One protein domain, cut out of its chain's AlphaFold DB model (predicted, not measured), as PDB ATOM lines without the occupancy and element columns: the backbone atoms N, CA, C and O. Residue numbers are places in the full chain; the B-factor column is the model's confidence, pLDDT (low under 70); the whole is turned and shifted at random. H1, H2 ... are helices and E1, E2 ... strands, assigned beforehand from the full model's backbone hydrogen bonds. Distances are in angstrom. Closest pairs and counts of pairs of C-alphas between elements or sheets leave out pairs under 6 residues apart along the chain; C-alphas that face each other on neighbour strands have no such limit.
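Overview. This is residues 35 to 87 of the 93 residues of an uncharacterized protein of Williamsia marianensis (UniProt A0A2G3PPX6). A small sheet of three short strands, E1, E2 and E3, folds to and fro, and one helix, H1, is laid over one face of it, above E2 and E3. After H1, residues 78 to 87 fold back toward the E3 side of the sheet. The printed part has 53 residues, with three named strands and then one named helix along the chain; the sheet's order is E1, E2, E3, antiparallel throughout. The class is mixed, helices and strands, with 24 residues in named elements, under half. The whole is compact and rounded, with a radius of gyration of the C-alphas of 10.0 A and spans of 28 by 22 by 16 A.

Arrangement. Start at E1, residues 41 to 43, an edge strand, which forms an antiparallel hairpin with the inner strand E2, residues 47 to 50, at 160 degrees. Look there for N 42 and O 48, 2.9 A apart, and N 48 and O 42, 2.8 A apart, within hydrogen-bond range. E2 forms a second hairpin with the edge strand E3, residues 56 to 59, antiparallel at 162 degrees, where N 49 and O 58 are 2.9 A apart. The three strands make a meander, each the antiparallel neighbour of the one before. H1, residues 65 to 77, is on the sheet at a height of 8.9 A, making two layers, a helix on one face of a sheet. It lies over E2 and E3 and runs only just slantwise to the strands, at 31 degrees to E3 on the local plane. The closest C-alphas of E3 and H1 are those of Cys 58 and Cys 68, 5.6 A apart. In H1 every O i to N i+4 pair is within hydrogen-bond range.

Along the chain. Find C-alpha 41 at (37.748, 24.804, 16.332), where E1 begins; E2 follows, 10.1 A long, then E3, 8.9 A. H1 runs 18.8 A, from C-alpha 65 at (40.592, 38.061, 17.611) to C-alpha 77 at (29.919, 29.233, 4.836).

Size, cuts and confidence. The C-alphas farthest apart, those of Arg 45 and Pro 79, are 28.7 A apart. The printed part has no cut, its links between named elements are tight, and no printed residue is under 70 in pLDDT.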
ATOM      1  N   GLU A  35      37.626  19.719  21.125       94.94
ATOM      2  CA  GLU A  35      37.124  19.927  19.767       94.94
ATOM      3  C   GLU A  35      35.665  20.392  19.814       94.94
ATOM      4  O   GLU A  35      34.827  19.830  20.526       94.94
ATOM      5  N   GLN A  36      35.366  21.447  19.064       94.12
ATOM      6  CA  GLN A  36      34.025  21.992  18.951       94.12
ATOM      7  C   GLN A  36      33.195  21.215  17.935       94.12
ATOM      8  O   GLN A  36      33.699  20.502  17.073       94.12
ATOM      9  N   ARG A  37      31.873  21.391  18.006       93.31
ATOM     10  CA  ARG A  37      30.910  20.669  17.159       93.31
ATOM     11  C   ARG A  37      31.142  20.849  15.653       93.31
ATOM     12  O   ARG A  37      30.689  20.016  14.874       93.31
ATOM     13  N   ASP A  38      31.765  21.948  15.242       89.31
ATOM     14  CA  ASP A  38      32.055  22.210  13.835       89.31
ATOM     15  C   ASP A  38      33.259  21.421  13.298       89.31
ATOM     16  O   ASP A  38      33.430  21.378  12.082       89.31
ATOM     17  N   GLY A  39      34.056  20.789  14.167       92.75
ATOM     18  CA  GLY A  39      35.272  20.054  13.804       92.75
ATOM     19  C   GLY A  39      36.395  20.937  13.253       92.75
ATOM     20  O   GLY A  39      37.357  20.438  12.668       92.75
ATOM     21  N   LEU A  40      36.258  22.258  13.391       94.00
ATOM     22  CA  LEU A  40      37.197  23.256  12.872       94.00
ATOM     23  C   LEU A  40      37.848  24.071  13.989       94.00
ATOM     24  O   LEU A  40      38.857  24.736  13.758       94.00
ATOM     25  N   THR A  41      37.290  24.015  15.195       94.19
ATOM     26  CA  THR A  41      37.748  24.804  16.332       94.19
ATOM     27  C   THR A  41      38.109  23.905  17.512       94.19
ATOM     28  O   THR A  41      37.345  23.020  17.887       94.19
ATOM     29  N   TRP A  42      39.245  24.178  18.152       94.25
ATOM     30  CA  TRP A  42      39.659  23.556  19.412       94.25
ATOM     31  C   TRP A  42      39.795  24.637  20.470       94.25
ATOM     32  O   TRP A  42      40.561  25.578  20.280       94.25
ATOM     33  N   CYS A  43      39.082  24.509  21.588       93.44
ATOM     34  CA  CYS A  43      39.119  25.510  22.652       93.44
ATOM     35  C   CYS A  43      39.633  24.943  23.971       93.44
ATOM     36  O   CYS A  43      39.306  23.818  24.359       93.44
ATOM     37  N   TYR A  44      40.380  25.781  24.683       88.19
ATOM     38  CA  TYR A  44      40.665  25.629  26.102       88.19
ATOM     39  C   TYR A  44      40.548  26.995  26.795       88.19
ATOM     40  O   TYR A  44      39.461  27.364  27.233       88.19
ATOM     41  N   ARG A  45      41.641  27.764  26.854       87.94
ATOM     42  CA  ARG A  45      41.665  29.162  27.326       87.94
ATOM     43  C   ARG A  45      41.402  30.134  26.177       87.94
ATOM     44  O   ARG A  45      40.657  31.096  26.330       87.94
ATOM     45  N   GLU A  46      41.971  29.813  25.030       88.88
ATOM     46  CA  GLU A  46      41.726  30.413  23.733       88.88
ATOM     47  C   GLU A  46      41.206  29.330  22.781       88.88
ATOM     48  O   GLU A  46      41.242  28.134  23.092       88.88
ATOM     49  N   CYS A  47      40.680  29.754  21.640       91.06
ATOM     50  CA  CYS A  47      40.197  28.874  20.592       91.06
ATOM     51  C   CYS A  47      41.129  28.973  19.391       91.06
ATOM     52  O   CYS A  47      41.311  30.054  18.832       91.06
ATOM     53  N   LEU A  48      41.698  27.837  19.008       91.62
ATOM     54  CA  LEU A  48      42.464  27.661  17.785       91.62
ATOM     55  C   LEU A  48      41.519  27.208  16.676       91.62
ATOM     56  O   LEU A  48      40.605  26.416  16.924       91.62
ATOM     57  N   ASN A  49      41.733  27.710  15.468       92.50
ATOM     58  CA  ASN A  49      40.834  27.487  14.352       92.50
ATOM     59  C   ASN A  49      41.589  27.040  13.103       92.50
ATOM     60  O   ASN A  49      42.633  27.602  12.769       92.50
ATOM     61  N   TRP A  50      41.006  26.074  12.401       93.25
ATOM     62  CA  TRP A  50      41.482  25.545  11.129       93.25
ATOM     63  C   TRP A  50      40.414  25.705  10.056       93.25
ATOM     64  O   TRP A  50      39.218  25.805  10.345       93.25
ATOM     65  N   ASP A  51      40.845  25.702   8.804       92.38
ATOM     66  CA  ASP A  51      39.930  25.573   7.685       92.38
ATOM     67  C   ASP A  51      39.571  24.110   7.394       92.38
ATOM     68  O   ASP A  51      40.046  23.163   8.020       92.38
ATOM     69  N   LYS A  52      38.679  23.928   6.419       93.38
ATOM     70  CA  LYS A  52      38.195  22.610   5.983       93.38
ATOM     71  C   LYS A  52      39.256  21.797   5.233       93.38
ATOM     72  O   LYS A  52      38.977  20.662   4.857       93.38
ATOM     73  N   THR A  53      40.412  22.393   4.958       91.69
ATOM     74  CA  THR A  53      41.571  21.752   4.332       91.69
ATOM     75  C   THR A  53      42.677  21.455   5.345       91.69
ATOM     76  O   THR A  53      43.759  21.045   4.947       91.69
ATOM     77  N   ASP A  54      42.390  21.604   6.641       90.38
ATOM     78  CA  ASP A  54      43.303  21.360   7.760       90.38
ATOM     79  C   ASP A  54      44.471  22.353   7.882       90.38
ATOM     80  O   ASP A  54      45.438  22.071   8.591       90.38
ATOM     81  N   HIS A  55      44.357  23.551   7.301       88.75
ATOM     82  CA  HIS A  55      45.338  24.621   7.500       88.75
ATOM     83  C   HIS A  55      44.944  25.507   8.683       88.75
ATOM     84  O   HIS A  55      43.765  25.818   8.885       88.75
ATOM     85  N   TYR A  56      45.931  25.902   9.487       89.44
ATOM     86  CA  TYR A  56      45.707  26.793  10.622       89.44
ATOM     87  C   TYR A  56      45.326  28.190  10.137       89.44
ATOM     88  O   TYR A  56      45.982  28.765   9.272       89.44
ATOM     89  N   VAL A  57      44.265  28.746  10.716       89.25
ATOM     90  CA  VAL A  57      43.709  30.037  10.301       89.25
ATOM     91  C   VAL A  57      44.036  31.113  11.322       89.25
ATOM     92  O   VAL A  57      44.595  32.146  10.968       89.25
ATOM     93  N   CYS A  58      43.648  30.913  12.584       89.19
ATOM     94  CA  CYS A  58      43.778  31.943  13.614       89.19
ATOM     95  C   CYS A  58      43.488  31.426  15.030       89.19
ATOM     96  O   CYS A  58      42.862  30.380  15.230       89.19
ATOM     97  N   THR A  59      43.873  32.231  16.023       87.81
ATOM     98  CA  THR A  59      43.557  32.033  17.441       87.81
ATOM     99  C   THR A  59      42.775  33.214  18.005       87.81
ATOM    100  O   THR A  59      43.079  34.372  17.709       87.81
ATOM    101  N   THR A  60      41.805  32.943  18.879       86.62
ATOM    102  CA  THR A  60      41.126  33.995  19.655       86.62
ATOM    103  C   THR A  60      41.998  34.575  20.774       86.62
ATOM    104  O   THR A  60      41.617  35.570  21.382       86.62
ATOM    105  N   GLY A  61      43.179  33.999  21.029       82.50
ATOM    106  CA  GLY A  61      44.185  34.554  21.941       82.50
ATOM    107  C   GLY A  61      44.989  35.725  21.354       82.50
ATOM    108  O   GLY A  61      45.744  36.368  22.079       82.50
ATOM    109  N   SER A  62      44.833  36.016  20.058       81.06
ATOM    110  CA  SER A  62      45.532  37.107  19.373       81.06
ATOM    111  C   SER A  62      44.871  38.473  19.635       81.06
ATOM    112  O   SER A  62      43.642  38.549  19.730       81.06
ATOM    113  N   PRO A  63      45.629  39.591  19.637       74.94
ATOM    114  CA  PRO A  63      45.065  40.946  19.650       74.94
ATOM    115  C   PRO A  63      44.045  41.207  18.529       74.94
ATOM    116  O   PRO A  63      43.170  42.059  18.673       74.94
ATOM    117  N   ALA A  64      44.136  40.458  17.426       77.62
ATOM    118  CA  ALA A  64      43.260  40.552  16.265       77.62
ATOM    119  C   ALA A  64      42.068  39.567  16.291       77.62
ATOM    120  O   ALA A  64      41.524  39.237  15.238       77.62
ATOM    121  N   TRP A  65      41.637  39.091  17.466       78.94
ATOM    122  CA  TRP A  65      40.592  38.061  17.611       78.94
ATOM    123  C   TRP A  65      39.287  38.339  16.835       78.94
ATOM    124  O   TRP A  65      38.679  37.409  16.315       78.94
ATOM    125  N   VAL A  66      38.881  39.605  16.672       80.38
ATOM    126  CA  VAL A  66      37.670  39.979  15.909       80.38
ATOM    127  C   VAL A  66      37.788  39.597  14.428       80.38
ATOM    128  O   VAL A  66      36.802  39.217  13.795       80.38
ATOM    129  N   LEU A  67      38.999  39.670  13.862       84.44
ATOM    130  CA  LEU A  67      39.252  39.210  12.496       84.44
ATOM    131  C   LEU A  67      39.136  37.688  12.408       84.44
ATOM    132  O   LEU A  67      38.599  37.184  11.426       84.44
ATOM    133  N   CYS A  68      39.576  36.971  13.446       86.88
ATOM    134  CA  CYS A  68      39.459  35.517  13.513       86.88
ATOM    135  C   CYS A  68      37.994  35.068  13.445       86.88
ATOM    136  O   CYS A  68      37.657  34.214  12.625       86.88
ATOM    137  N   ASP A  69      37.102  35.704  14.209       87.44
ATOM    138  CA  ASP A  69      35.665  35.403  14.160       87.44
ATOM    139  C   ASP A  69      35.079  35.639  12.760       87.44
ATOM    140  O   ASP A  69      34.368  34.786  12.222       87.44
ATOM    141  N   GLY A  70      35.420  36.772  12.136       88.94
ATOM    142  CA  GLY A  70      34.965  37.110  10.786       88.94
ATOM    143  C   GLY A  70      35.441  36.114   9.726       88.94
ATOM    144  O   GLY A  70      34.638  35.623   8.927       88.94
ATOM    145  N   ILE A  71      36.730  35.765   9.743       89.44
ATOM    146  CA  ILE A  71      37.314  34.779   8.824       89.44
ATOM    147  C   ILE A  71      36.657  33.415   9.039       89.44
ATOM    148  O   ILE A  71      36.272  32.749   8.078       89.44
ATOM    149  N   MET A  72      36.452  33.015  10.290       91.94
ATOM    150  CA  MET A  72      35.892  31.709  10.603       91.94
ATOM    151  C   MET A  72      34.395  31.591  10.279       91.94
ATOM    152  O   MET A  72      33.907  30.483  10.041       91.94
ATOM    153  N   ILE A  73      33.644  32.693  10.193       92.00
ATOM    154  CA  ILE A  73      32.308  32.682   9.569       92.00
ATOM    155  C   ILE A  73      32.430  32.348   8.077       92.00
ATOM    156  O   ILE A  73      31.713  31.476   7.583       92.00
ATOM    157  N   ALA A  74      33.361  32.992   7.367       89.19
ATOM    158  CA  ALA A  74      33.580  32.738   5.945       89.19
ATOM    159  C   ALA A  74      34.032  31.290   5.685       89.19
ATOM    160  O   ALA A  74      33.445  30.630   4.831       89.19
ATOM    161  N   VAL A  75      34.976  30.754   6.468       92.38
ATOM    162  CA  VAL A  75      35.420  29.345   6.398       92.38
ATOM    163  C   VAL A  75      34.241  28.375   6.520       92.38
ATOM    164  O   VAL A  75      34.151  27.387   5.788       92.38
ATOM    165  N   ARG A  76      33.301  28.651   7.432       92.56
ATOM    166  CA  ARG A  76      32.134  27.786   7.653       92.56
ATOM    167  C   ARG A  76      31.142  27.840   6.490       92.56
ATOM    168  O   ARG A  76      30.640  26.786   6.095       92.56
ATOM    169  N   VAL A  77      30.899  29.021   5.920       93.50
ATOM    170  CA  VAL A  77      29.919  29.233   4.836       93.50
ATOM    171  C   VAL A  77      30.457  28.828   3.461       93.50
ATOM    172  O   VAL A  77      29.715  28.269   2.653       93.50
ATOM    173  N   LEU A  78      31.728  29.102   3.179       87.38
ATOM    174  CA  LEU A  78      32.334  28.831   1.879       87.38
ATOM    175  C   LEU A  78      32.634  27.333   1.693       87.38
ATOM    176  O   LEU A  78      32.780  26.597   2.676       87.38
ATOM    177  N   PRO A  79      32.736  26.847   0.441       90.38
ATOM    178  CA  PRO A  79      33.306  25.533   0.149       90.38
ATOM    179  C   PRO A  79      34.709  25.368   0.763       90.38
ATOM    180  O   PRO A  79      35.321  26.365   1.146       90.38
ATOM    181  N   PRO A  80      35.239  24.135   0.857       90.56
ATOM    182  CA  PRO A  80      36.616  23.917   1.286       90.56
ATOM    183  C   PRO A  80      37.590  24.750   0.449       90.56
ATOM    184  O   PRO A  80      37.663  24.607  -0.770       90.56
ATOM    185  N   LEU A  81      38.290  25.649   1.127       87.00
ATOM    186  CA  LEU A  81      39.303  26.542   0.592       87.00
ATOM    187  C   LEU A  81      40.442  26.560   1.603       87.00
ATOM    188  O   LEU A  81      40.184  26.500   2.806       87.00
ATOM    189  N   ASN A  82      41.662  26.684   1.094       87.38
ATOM    190  CA  ASN A  82      42.858  26.843   1.901       87.38
ATOM    191  C   ASN A  82      42.960  28.304   2.355       87.38
ATOM    192  O   ASN A  82      43.616  29.134   1.731       87.38
ATOM    193  N   VAL A  83      42.165  28.637   3.370       86.56
ATOM    194  CA  VAL A  83      42.082  29.975   3.957       86.56
ATOM    195  C   VAL A  83      43.281  30.222   4.862       86.56
ATOM    196  O   VAL A  83      43.736  31.361   4.931       86.56
ATOM    197  N   GLY A  84      43.821  29.184   5.508       82.19
ATOM    198  CA  GLY A  84      45.023  29.299   6.334       82.19
ATOM    199  C   GLY A  84      46.204  29.910   5.576       82.19
ATOM    200  O   GLY A  84      46.836  30.828   6.089       82.19
ATOM    201  N   ASP A  85      46.420  29.522   4.318       81.62
ATOM    202  CA  ASP A  85      47.492  30.073   3.469       81.62
ATOM    203  C   ASP A  85      47.185  31.485   2.918       81.62
ATOM    204  O   ASP A  85      48.026  32.139   2.297       81.62
ATOM    205  N   LEU A  86      45.958  31.979   3.104       80.06
ATOM    206  CA  LEU A  86      45.530  33.309   2.653       80.06
ATOM    207  C   LEU A  86      45.509  34.336   3.787       80.06
ATOM    208  O   LEU A  86      45.445  35.538   3.519       80.06
ATOM    209  N   VAL A  87      45.526  33.887   5.044       76.75
ATOM    210  CA  VAL A  87      45.458  34.762   6.217       76.75
ATOM    211  C   VAL A  87      46.867  35.174   6.636       76.75
ATOM    212  O   VAL A  87      47.652  34.309   7.000       76.75
TER     213      VAL A  87